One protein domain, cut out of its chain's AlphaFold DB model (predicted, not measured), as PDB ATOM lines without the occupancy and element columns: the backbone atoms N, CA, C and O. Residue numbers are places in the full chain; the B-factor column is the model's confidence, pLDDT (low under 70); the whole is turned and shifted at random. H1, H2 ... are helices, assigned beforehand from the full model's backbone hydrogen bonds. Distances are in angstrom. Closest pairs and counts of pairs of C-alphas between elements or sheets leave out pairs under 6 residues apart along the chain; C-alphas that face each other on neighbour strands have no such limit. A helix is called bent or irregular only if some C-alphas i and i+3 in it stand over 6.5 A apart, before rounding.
ATOM      1  N   THR A  28      13.046  30.504 -31.570       90.81
ATOM      2  CA  THR A  28      13.405  31.926 -31.577       90.81
ATOM      3  C   THR A  28      14.066  32.374 -32.877       90.81
ATOM      4  O   THR A  28      14.212  33.581 -33.083       90.81
ATOM      5  N   GLN A  29      14.438  31.454 -33.773       93.06
ATOM      6  CA  GLN A  29      15.214  31.782 -34.970       93.06
ATOM      7  C   GLN A  29      14.514  32.813 -35.873       93.06
ATOM      8  O   GLN A  29      15.156  33.801 -36.218       93.06
ATOM      9  N   PRO A  30      13.198  32.722 -36.159       92.38
ATOM     10  CA  PRO A  30      12.522  33.741 -36.970       92.38
ATOM     11  C   PRO A  30      12.554  35.148 -36.348       92.38
ATOM     12  O   PRO A  30      12.519  36.157 -37.056       92.38
ATOM     13  N   VAL A  31      12.597  35.234 -35.013       90.75
ATOM     14  CA  VAL A  31      12.726  36.505 -34.290       90.75
ATOM     15  C   VAL A  31      14.157  37.029 -34.391       90.75
ATOM     16  O   VAL A  31      14.341  38.219 -34.653       90.75
ATOM     17  N   ILE A  32      15.149  36.147 -34.232       91.88
ATOM     18  CA  ILE A  32      16.573  36.460 -34.395       91.88
ATOM     19  C   ILE A  32      16.841  36.979 -35.812       91.88
ATOM     20  O   ILE A  32      17.349  38.086 -35.940       91.88
ATOM     21  N   ASP A  33      16.391  36.277 -36.854       92.50
ATOM     22  CA  ASP A  33      16.567  36.684 -38.257       92.50
ATOM     23  C   ASP A  33      15.969  38.080 -38.519       92.50
ATOM     24  O   ASP A  33      16.532  38.929 -39.214       92.50
ATOM     25  N   GLY A  34      14.798  38.349 -37.929       91.31
ATOM     26  CA  GLY A  34      14.136  39.647 -38.026       91.31
ATOM     27  C   GLY A  34      14.905  40.776 -37.332       91.31
ATOM     28  O   GLY A  34      14.883  41.914 -37.821       91.31
ATOM     29  N   LEU A  35      15.559  40.471 -36.208       90.50
ATOM     30  CA  LEU A  35      16.437  41.379 -35.466       90.50
ATOM     31  C   LEU A  35      17.749  41.622 -36.211       90.50
ATOM     32  O   LEU A  35      18.126  42.779 -36.388       90.50
ATOM     33  N   GLU A  36      18.386  40.570 -36.716       92.25
ATOM     34  CA  GLU A  36      19.602  40.652 -37.525       92.25
ATOM     35  C   GLU A  36      19.393  41.525 -38.754       92.25
ATOM     36  O   GLU A  36      20.094  42.518 -38.913       92.25
ATOM     37  N   ALA A  37      18.349  41.269 -39.546       91.81
ATOM     38  CA  ALA A  37      18.073  42.064 -40.740       91.81
ATOM     39  C   ALA A  37      17.828  43.555 -40.434       91.81
ATOM     40  O   ALA A  37      18.098  44.427 -41.264       91.81
ATOM     41  N   PHE A  38      17.268  43.875 -39.262       91.25
ATOM     42  CA  PHE A  38      17.125  45.264 -38.825       91.25
ATOM     43  C   PHE A  38      18.480  45.878 -38.458       91.25
ATOM     44  O   PHE A  38      18.802  46.966 -38.936       91.25
ATOM     45  N   ILE A  39      19.246  45.181 -37.614       91.94
ATOM     46  CA  ILE A  39      20.550  45.629 -37.120       91.94
ATOM     47  C   ILE A  39      21.521  45.797 -38.285       91.94
ATOM     48  O   ILE A  39      22.205  46.810 -38.341       91.94
ATOM     49  N   ASP A  40      21.528  44.870 -39.241       93.81
ATOM     50  CA  ASP A  40      22.339  44.938 -40.453       93.81
ATOM     51  C   ASP A  40      22.065  46.207 -41.236       93.81
ATOM     52  O   ASP A  40      22.986  46.969 -41.532       93.81
ATOM     53  N   ARG A  41      20.793  46.471 -41.544       93.75
ATOM     54  CA  ARG A  41      20.416  47.679 -42.273       93.75
ATOM     55  C   ARG A  41      20.880  48.928 -41.523       93.75
ATOM     56  O   ARG A  41      21.506  49.795 -42.120       93.75
ATOM     57  N   ARG A  42      20.620  48.997 -40.215       94.12
ATOM     58  CA  ARG A  42      20.959  50.169 -39.400       94.12
ATOM     59  C   ARG A  42      22.468  50.364 -39.237       94.12
ATOM     60  O   ARG A  42      22.937  51.495 -39.253       94.12
ATOM     61  N   ALA A  43      23.228  49.283 -39.087       95.12
ATOM     62  CA  ALA A  43      24.680  49.338 -38.983       95.12
ATOM     63  C   ALA A  43      25.314  49.827 -40.293       95.12
ATOM     64  O   ALA A  43      26.224  50.645 -40.246       95.12
ATOM     65  N   ASN A  44      24.793  49.394 -41.450       96.06
ATOM     66  CA  ASN A  44      25.240  49.904 -42.750       96.06
ATOM     67  C   ASN A  44      24.909  51.394 -42.927       96.06
ATOM     68  O   ASN A  44      25.788  52.153 -43.311       96.06
ATOM     69  N   GLU A  45      23.701  51.840 -42.563       95.94
ATOM     70  CA  GLU A  45      23.352  53.275 -42.574       95.94
ATOM     71  C   GLU A  45      24.323  54.104 -41.713       95.94
ATOM     72  O   GLU A  45      24.797  55.155 -42.131       95.94
ATOM     73  N   LEU A  46      24.655  53.625 -40.509       96.50
ATOM     74  CA  LEU A  46      25.584  54.316 -39.612       96.50
ATOM     75  C   LEU A  46      27.040  54.259 -40.094       96.50
ATOM     76  O   LEU A  46      27.803  55.176 -39.795       96.50
ATOM     77  N   LEU A  47      27.431  53.212 -40.820       97.00
ATOM     78  CA  LEU A  47      28.736  53.127 -41.475       97.00
ATOM     79  C   LEU A  47      28.842  54.149 -42.615       97.00
ATOM     80  O   LEU A  47      29.838  54.863 -42.688       97.00
ATOM     81  N   ASP A  48      27.803  54.266 -43.448       97.38
ATOM     82  CA  ASP A  48      27.724  55.252 -44.535       97.38
ATOM     83  C   ASP A  48      27.741  56.699 -44.004       97.38
ATOM     84  O   ASP A  48      28.251  57.606 -44.659       97.38
ATOM     85  N   GLU A  49      27.214  56.916 -42.795       96.88
ATOM     86  CA  GLU A  49      27.277  58.189 -42.064       96.88
ATOM     87  C   GLU A  49      28.607  58.413 -41.308       96.88
ATOM     88  O   GLU A  49      28.724  59.393 -40.572       96.88
ATOM     89  N   GLU A  50      29.593  57.516 -41.436       96.69
ATOM     90  CA  GLU A  50      30.882  57.543 -40.716       96.69
ATOM     91  C   GLU A  50      30.750  57.499 -39.175       96.69
ATOM     92  O   GLU A  50      31.675  57.832 -38.432       96.69
ATOM     93  N   LYS A  51      29.594  57.059 -38.663       95.44
ATOM     94  CA  LYS A  51      29.304  56.892 -37.226       95.44
ATOM     95  C   LYS A  51      29.669  55.507 -36.693       95.44
ATOM     96  O   LYS A  51      29.586  55.267 -35.487       95.44
ATOM     97  N   MET A  52      30.036  54.589 -37.577       95.56
ATOM     98  CA  MET A  52      30.589  53.274 -37.265       95.56
ATOM     99  C   MET A  52      31.844  53.042 -38.095       95.56
ATOM    100  O   MET A  52      32.022  53.648 -39.145       95.56
ATOM    101  N   ILE A  53      32.713  52.163 -37.608       95.56
ATOM    102  CA  ILE A  53      33.981  51.822 -38.268       95.56
ATOM    103  C   ILE A  53      34.114  50.324 -38.551       95.56
ATOM    104  O   ILE A  53      34.922  49.935 -39.388       95.56
ATOM    105  N   ASP A  54      33.332  49.486 -37.866       96.38
ATOM    106  CA  ASP A  54      33.341  48.035 -38.041       96.38
ATOM    107  C   ASP A  54      31.925  47.467 -37.864       96.38
ATOM    108  O   ASP A  54      31.246  47.751 -36.877       96.38
ATOM    109  N   LEU A  55      31.476  46.653 -38.819       95.31
ATOM    110  CA  LEU A  55      30.165  46.001 -38.783       95.31
ATOM    111  C   LEU A  55      30.160  44.702 -37.967       95.31
ATOM    112  O   LEU A  55      29.076  44.183 -37.674       95.31
ATOM    113  N   HIS A  56      31.338  44.168 -37.621       95.62
ATOM    114  CA  HIS A  56      31.517  42.905 -36.903       95.62
ATOM    115  C   HIS A  56      30.729  41.740 -37.531       95.62
ATOM    116  O   HIS A  56      30.074  40.968 -36.831       95.62
ATOM    117  N   SER A  57      30.731  41.651 -38.866       91.25
ATOM    118  CA  SER A  57      29.905  40.707 -39.640       91.25
ATOM    119  C   SER A  57      30.259  39.230 -39.421       91.25
ATOM    120  O   SER A  57      29.495  38.353 -39.807       91.25
ATOM    121  N   ASP A  58      31.417  38.949 -38.832       92.38
ATOM    122  CA  ASP A  58      31.921  37.620 -38.484       92.38
ATOM    123  C   ASP A  58      31.510  37.161 -37.074       92.38
ATOM    124  O   ASP A  58      31.670  35.989 -36.723       92.38
ATOM    125  N   VAL A  59      30.966  38.067 -36.260       93.62
ATOM    126  CA  VAL A  59      30.568  37.798 -34.877       93.62
ATOM    127  C   VAL A  59      29.105  37.338 -34.827       93.62
ATOM    128  O   VAL A  59      28.250  37.920 -35.498       93.62
ATOM    129  N   PRO A  60      28.761  36.337 -33.996       90.62
ATOM    130  CA  PRO A  60      27.383  35.877 -33.864       90.62
ATOM    131  C   PRO A  60      26.452  36.940 -33.256       90.62
ATOM    132  O   PRO A  60      26.870  37.757 -32.428       90.62
ATOM    133  N   PHE A  61      25.160  36.860 -33.602       85.06
ATOM    134  CA  PHE A  61      24.086  37.773 -33.182       85.06
ATOM    135  C   PHE A  61      24.197  38.284 -31.739       85.06
ATOM    136  O   PHE A  61      24.220  39.491 -31.488       85.06
ATOM    137  N   TYR A  62      24.302  37.351 -30.786       84.44
ATOM    138  CA  TYR A  62      24.248  37.621 -29.348       84.44
ATOM    139  C   TYR A  62      25.419  38.472 -28.834       84.44
ATOM    140  O   TYR A  62      25.317  39.078 -27.771       84.44
ATOM    141  N   GLN A  63      26.526  38.533 -29.577       93.81
ATOM    142  CA  GLN A  63      27.668  39.401 -29.277       93.81
ATOM    143  C   GLN A  63      27.681  40.651 -30.157       93.81
ATOM    144  O   GLN A  63      28.047  41.735 -29.692       93.81
ATOM    145  N   ARG A  64      27.270  40.510 -31.421       94.94
ATOM    146  CA  ARG A  64      27.410  41.546 -32.443       94.94
ATOM    147  C   ARG A  64      26.691  42.840 -32.075       94.94
ATOM    148  O   ARG A  64      27.298  43.907 -32.150       94.94
ATOM    149  N   TYR A  65      25.450  42.764 -31.588       93.50
ATOM    150  CA  TYR A  65      24.699  43.966 -31.200       93.50
ATOM    151  C   TYR A  65      25.418  44.783 -30.114       93.50
ATOM    152  O   TYR A  65      25.495  46.006 -30.201       93.50
ATOM    153  N   THR A  66      26.012  44.122 -29.115       93.50
ATOM    154  CA  THR A  66      26.766  44.807 -28.054       93.50
ATOM    155  C   THR A  66      28.024  45.489 -28.584       93.50
ATOM    156  O   THR A  66      28.375  46.566 -28.103       93.50
ATOM    157  N   LEU A  67      28.713  44.893 -29.560       96.56
ATOM    158  CA  LEU A  67      29.886  45.513 -30.178       96.56
ATOM    159  C   LEU A  67      29.507  46.756 -30.992       96.56
ATOM    160  O   LEU A  67      30.146  47.795 -30.842       96.56
ATOM    161  N   LEU A  68      28.423  46.686 -31.766       95.88
ATOM    162  CA  LEU A  68      27.895  47.835 -32.508       95.88
ATOM    163  C   LEU A  68      27.442  48.960 -31.563       95.88
ATOM    164  O   LEU A  68      27.771  50.125 -31.779       95.88
ATOM    165  N   LEU A  69      26.764  48.614 -30.463       94.50
ATOM    166  CA  LEU A  69      26.313  49.576 -29.451       94.50
ATOM    167  C   LEU A  69      27.475  50.326 -28.783       94.50
ATOM    168  O   LEU A  69      27.321  51.490 -28.418       94.50
ATOM    169  N   LYS A  70      28.647  49.688 -28.639       95.75
ATOM    170  CA  LYS A  70      29.861  50.347 -28.126       95.75
ATOM    171  C   LYS A  70      30.410  51.409 -29.077       95.75
ATOM    172  O   LYS A  70      31.061  52.333 -28.599       95.75
ATOM    173  N   GLN A  71      30.185  51.269 -30.384       96.31
ATOM    174  CA  GLN A  71      30.612  52.259 -31.375       96.31
ATOM    175  C   GLN A  71      29.625  53.424 -31.445       96.31
ATOM    176  O   GLN A  71      30.037  54.581 -31.418       96.31
ATOM    177  N   SER A  72      28.324  53.127 -31.488       95.94
ATOM    178  CA  SER A  72      27.284  54.152 -31.545       95.94
ATOM    179  C   SER A  72      26.003  53.701 -30.855       95.94
ATOM    180  O   SER A  72      25.404  52.690 -31.220       95.94
ATOM    181  N   ALA A  73      25.527  54.507 -29.902       94.19
ATOM    182  CA  ALA A  73      24.246  54.285 -29.233       94.19
ATOM    183  C   ALA A  73      23.043  54.393 -30.195       94.19
ATOM    184  O   ALA A  73      21.986  53.822 -29.928       94.19
ATOM    185  N   GLU A  74      23.209  55.069 -31.341       95.19
ATOM    186  CA  GLU A  74      22.157  55.242 -32.351       95.19
ATOM    187  C   GLU A  74      21.742  53.929 -33.034       95.19
ATOM    188  O   GLU A  74      20.702  53.892 -33.698       95.19
ATOM    189  N   ILE A  75      22.514  52.846 -32.873       94.06
ATOM    190  CA  ILE A  75      22.141  51.513 -33.371       94.06
ATOM    191  C   ILE A  75      20.852  50.993 -32.723       94.06
ATOM    192  O   ILE A  75      20.123  50.219 -33.337       94.06
ATOM    193  N   GLY A  76      20.556  51.432 -31.495       90.12
ATOM    194  CA  GLY A  76      19.359  51.031 -30.759       90.12
ATOM    195  C   GLY A  76      18.099  51.808 -31.144       90.12
ATOM    196  O   GLY A  76      17.002  51.439 -30.723       90.12
ATOM    197  N   HIS A  77      18.219  52.881 -31.932       90.69
ATOM    198  CA  HIS A  77      17.060  53.668 -32.349       90.69
ATOM    199  C   HIS A  77      16.136  52.830 -33.241       90.69
ATOM    200  O   HIS A  77      16.530  52.373 -34.311       90.69
ATOM    201  N   GLY A  78      14.891  52.641 -32.798       84.06
ATOM    202  CA  GLY A  78      13.892  51.838 -33.505       84.06
ATOM    203  C   GLY A  78      13.895  50.344 -33.160       84.06
ATOM    204  O   GLY A  78      13.079  49.615 -33.718       84.06
ATOM    205  N   VAL A  79      14.750  49.897 -32.226       83.25
ATOM    206  CA  VAL A  79      14.755  48.527 -31.652       83.25
ATOM    207  C   VAL A  79      13.762  48.399 -30.483       83.25
ATOM    208  O   VAL A  79      13.788  47.449 -29.711       83.25
ATOM    209  N   ASP A  80      12.869  49.362 -30.290       80.38
ATOM    210  CA  ASP A  80      11.816  49.259 -29.283       80.38
ATOM    211  C   ASP A  80      10.543  48.618 -29.859       80.38
ATOM    212  O   ASP A  80      10.290  48.630 -31.065       80.38
ATOM    213  N   ILE A  81       9.700  48.088 -28.971       70.00
ATOM    214  CA  ILE A  81       8.442  47.414 -29.326       70.00
ATOM    215  C   ILE A  81       7.448  48.318 -30.079       70.00
ATOM    216  O   ILE A  81       6.526  47.824 -30.732       70.00
ATOM    217  N   MET A  82       7.612  49.644 -30.020       73.38
ATOM    218  CA  MET A  82       6.749  50.580 -30.739       73.38
ATOM    219  C   MET A  82       7.145  50.714 -32.209       73.38
ATOM    220  O   MET A  82       6.271  50.957 -33.041       73.38
ATOM    221  N   HIS A  83       8.418  50.507 -32.544       74.62
ATOM    222  CA  HIS A  83       8.930  50.626 -33.912       74.62
ATOM    223  C   HIS A  83       9.226  49.270 -34.558       74.62
ATOM    224  O   HIS A  83       9.082  49.113 -35.771       74.62
ATOM    225  N   MET A  84       9.543  48.256 -33.756       77.75
ATOM    226  CA  MET A  84       9.876  46.920 -34.223       77.75
ATOM    227  C   MET A  84       8.724  45.938 -34.001       77.75
ATOM    228  O   MET A  84       8.774  45.047 -33.164       77.75
ATOM    229  N   ARG A  85       7.661  46.090 -34.797       82.88
ATOM    230  CA  ARG A  85       6.469  45.223 -34.774       82.88
ATOM    231  C   ARG A  85       6.478  44.204 -35.910       82.88
ATOM    232  O   ARG A  85       5.610  44.223 -36.781       82.88
ATOM    233  N   ARG A  86       7.499  43.343 -35.958       83.19
ATOM    234  CA  ARG A  86       7.623  42.359 -37.046       83.19
ATOM    235  C   ARG A  86       6.681  41.168 -36.837       83.19
ATOM    236  O   ARG A  86       6.545  40.720 -35.700       83.19
ATOM    237  N   PRO A  87       6.096  40.595 -37.909       86.94
ATOM    238  CA  PRO A  87       5.191  39.449 -37.804       86.94
ATOM    239  C   PRO A  87       5.767  38.278 -37.003       86.94
ATOM    240  O   PRO A  87       5.055  37.702 -36.194       86.94
ATOM    241  N   ALA A  88       7.063  37.985 -37.158       87.56
ATOM    242  CA  ALA A  88       7.737  36.912 -36.429       87.56
ATOM    243  C   ALA A  88       7.707  37.096 -34.900       87.56
ATOM    244  O   ALA A  88       7.559  36.120 -34.177       87.56
ATOM    245  N   MET A  89       7.786  38.336 -34.399       86.88
ATOM    246  CA  MET A  89       7.701  38.612 -32.958       86.88
ATOM    247  C   MET A  89       6.308  38.304 -32.419       86.88
ATOM    248  O   MET A  89       6.172  37.682 -31.373       86.88
ATOM    249  N   PHE A  90       5.269  38.705 -33.152       86.00
ATOM    250  CA  PHE A  90       3.896  38.398 -32.764       86.00
ATOM    251  C   PHE A  90       3.590  36.916 -32.919       86.00
ATOM    252  O   PHE A  90       2.993  36.353 -32.020       86.00
ATOM    253  N   ALA A  91       4.045  36.268 -33.991       86.81
ATOM    254  CA  ALA A  91       3.885  34.828 -34.167       86.81
ATOM    255  C   ALA A  91       4.540  34.036 -33.025       86.81
ATOM    256  O   ALA A  91       3.948  33.084 -32.538       86.81
ATOM    257  N   PHE A  92       5.716  34.468 -32.559       86.44
ATOM    258  CA  PHE A  92       6.389  33.874 -31.405       86.44
ATOM    259  C   PHE A  92       5.637  34.114 -30.082       86.44
ATOM    260  O   PHE A  92       5.536  33.215 -29.254       86.44
ATOM    261  N   LEU A  93       5.098  35.321 -29.870       83.12
ATOM    262  CA  LEU A  93       4.338  35.664 -28.657       83.12
ATOM    263  C   LEU A  93       2.911  35.094 -28.655       83.12
ATOM    264  O   LEU A  93       2.308  34.930 -27.595       83.12
ATOM    265  N   CYS A  94       2.350  34.827 -29.831       75.81
ATOM    266  CA  CYS A  94       1.039  34.232 -29.989       75.81
ATOM    267  C   CYS A  94       1.128  32.733 -29.722       75.81
ATOM    268  O   CYS A  94       1.483  31.943 -30.588       75.81
TER     269      CYS A  94
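Overview. This is residues 28 to 94 of the 108 residues of an uncharacterized protein of Candidatus Poribacteria bacterium (UniProt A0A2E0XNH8). One long helix, H1, makes the spine, with the short H4 at its beginning and H2 and H3 packed on it farther along. After H1 the chain folds back through residues 49 to 60, so that H2 runs beside H1 the same way; after H3 a link returns to H4. The printed part has 67 residues with four named helices, in the order H1, H2, H3, H4, and no named strand: all helix. It is compact, with a radius of gyration of the C-alphas of 12.2 A, yet elongated, spanning 39 by 24 by 16 A.

Along the chain. Find C-alpha 29 at (15.214, 31.782, -34.970); from there H1, residues 29 to 48, runs 28.3 A to C-alpha 48 at (27.724, 55.252, -44.535). H2, residues 61 to 71, is 16.0 A long and only just irregular: C-alphas 62 and 65 are 6.6 A apart. H3 is residues 73 to 76, 6.1 A. H4, residues 87 to 93, is 9.9 A long and ends at C-alpha 93, (4.338, 35.664, -28.657).

Arrangement. Start at the hub, H1, which touches the three other helices. H2 touches it at a shallow tilt of 24 degrees, the same way; the closest C-alphas, of Glu 36 and Phe 61, are 6.9 A apart. H3 touches residues 39 to 46 of H1 alone, closest at the C-alphas of Arg 42 and Ile 75, 6.3 A. H4 touches residues 30 to 34 alone, at a steep tilt of 47 degrees, opposite ways; the closest C-alphas, of Val 31 and Ala 88, are 5.4 A apart. H2 and H3 only just touch, only at the corner by their link, with 3 pairs of C-alphas within 8 A; the closest, of Leu 69 and Ile 75, are 6.0 A apart. H4 is apart from H2 and H3. In H1 and H4 every O i to N i+4 pair is within hydrogen-bond range, in H2 5 of 7; H3 is too short for such a pair.

Size, cuts and confidence. Look at Glu 50 and Cys 94 for the two C-alphas farthest apart, 39.4 A. The printed part has no cut. The link from H1 to H2 is long, H2 to H3 tight, H3 to H4 short. The mean pLDDT of the printed part is 90.6, and no printed residue is under 70.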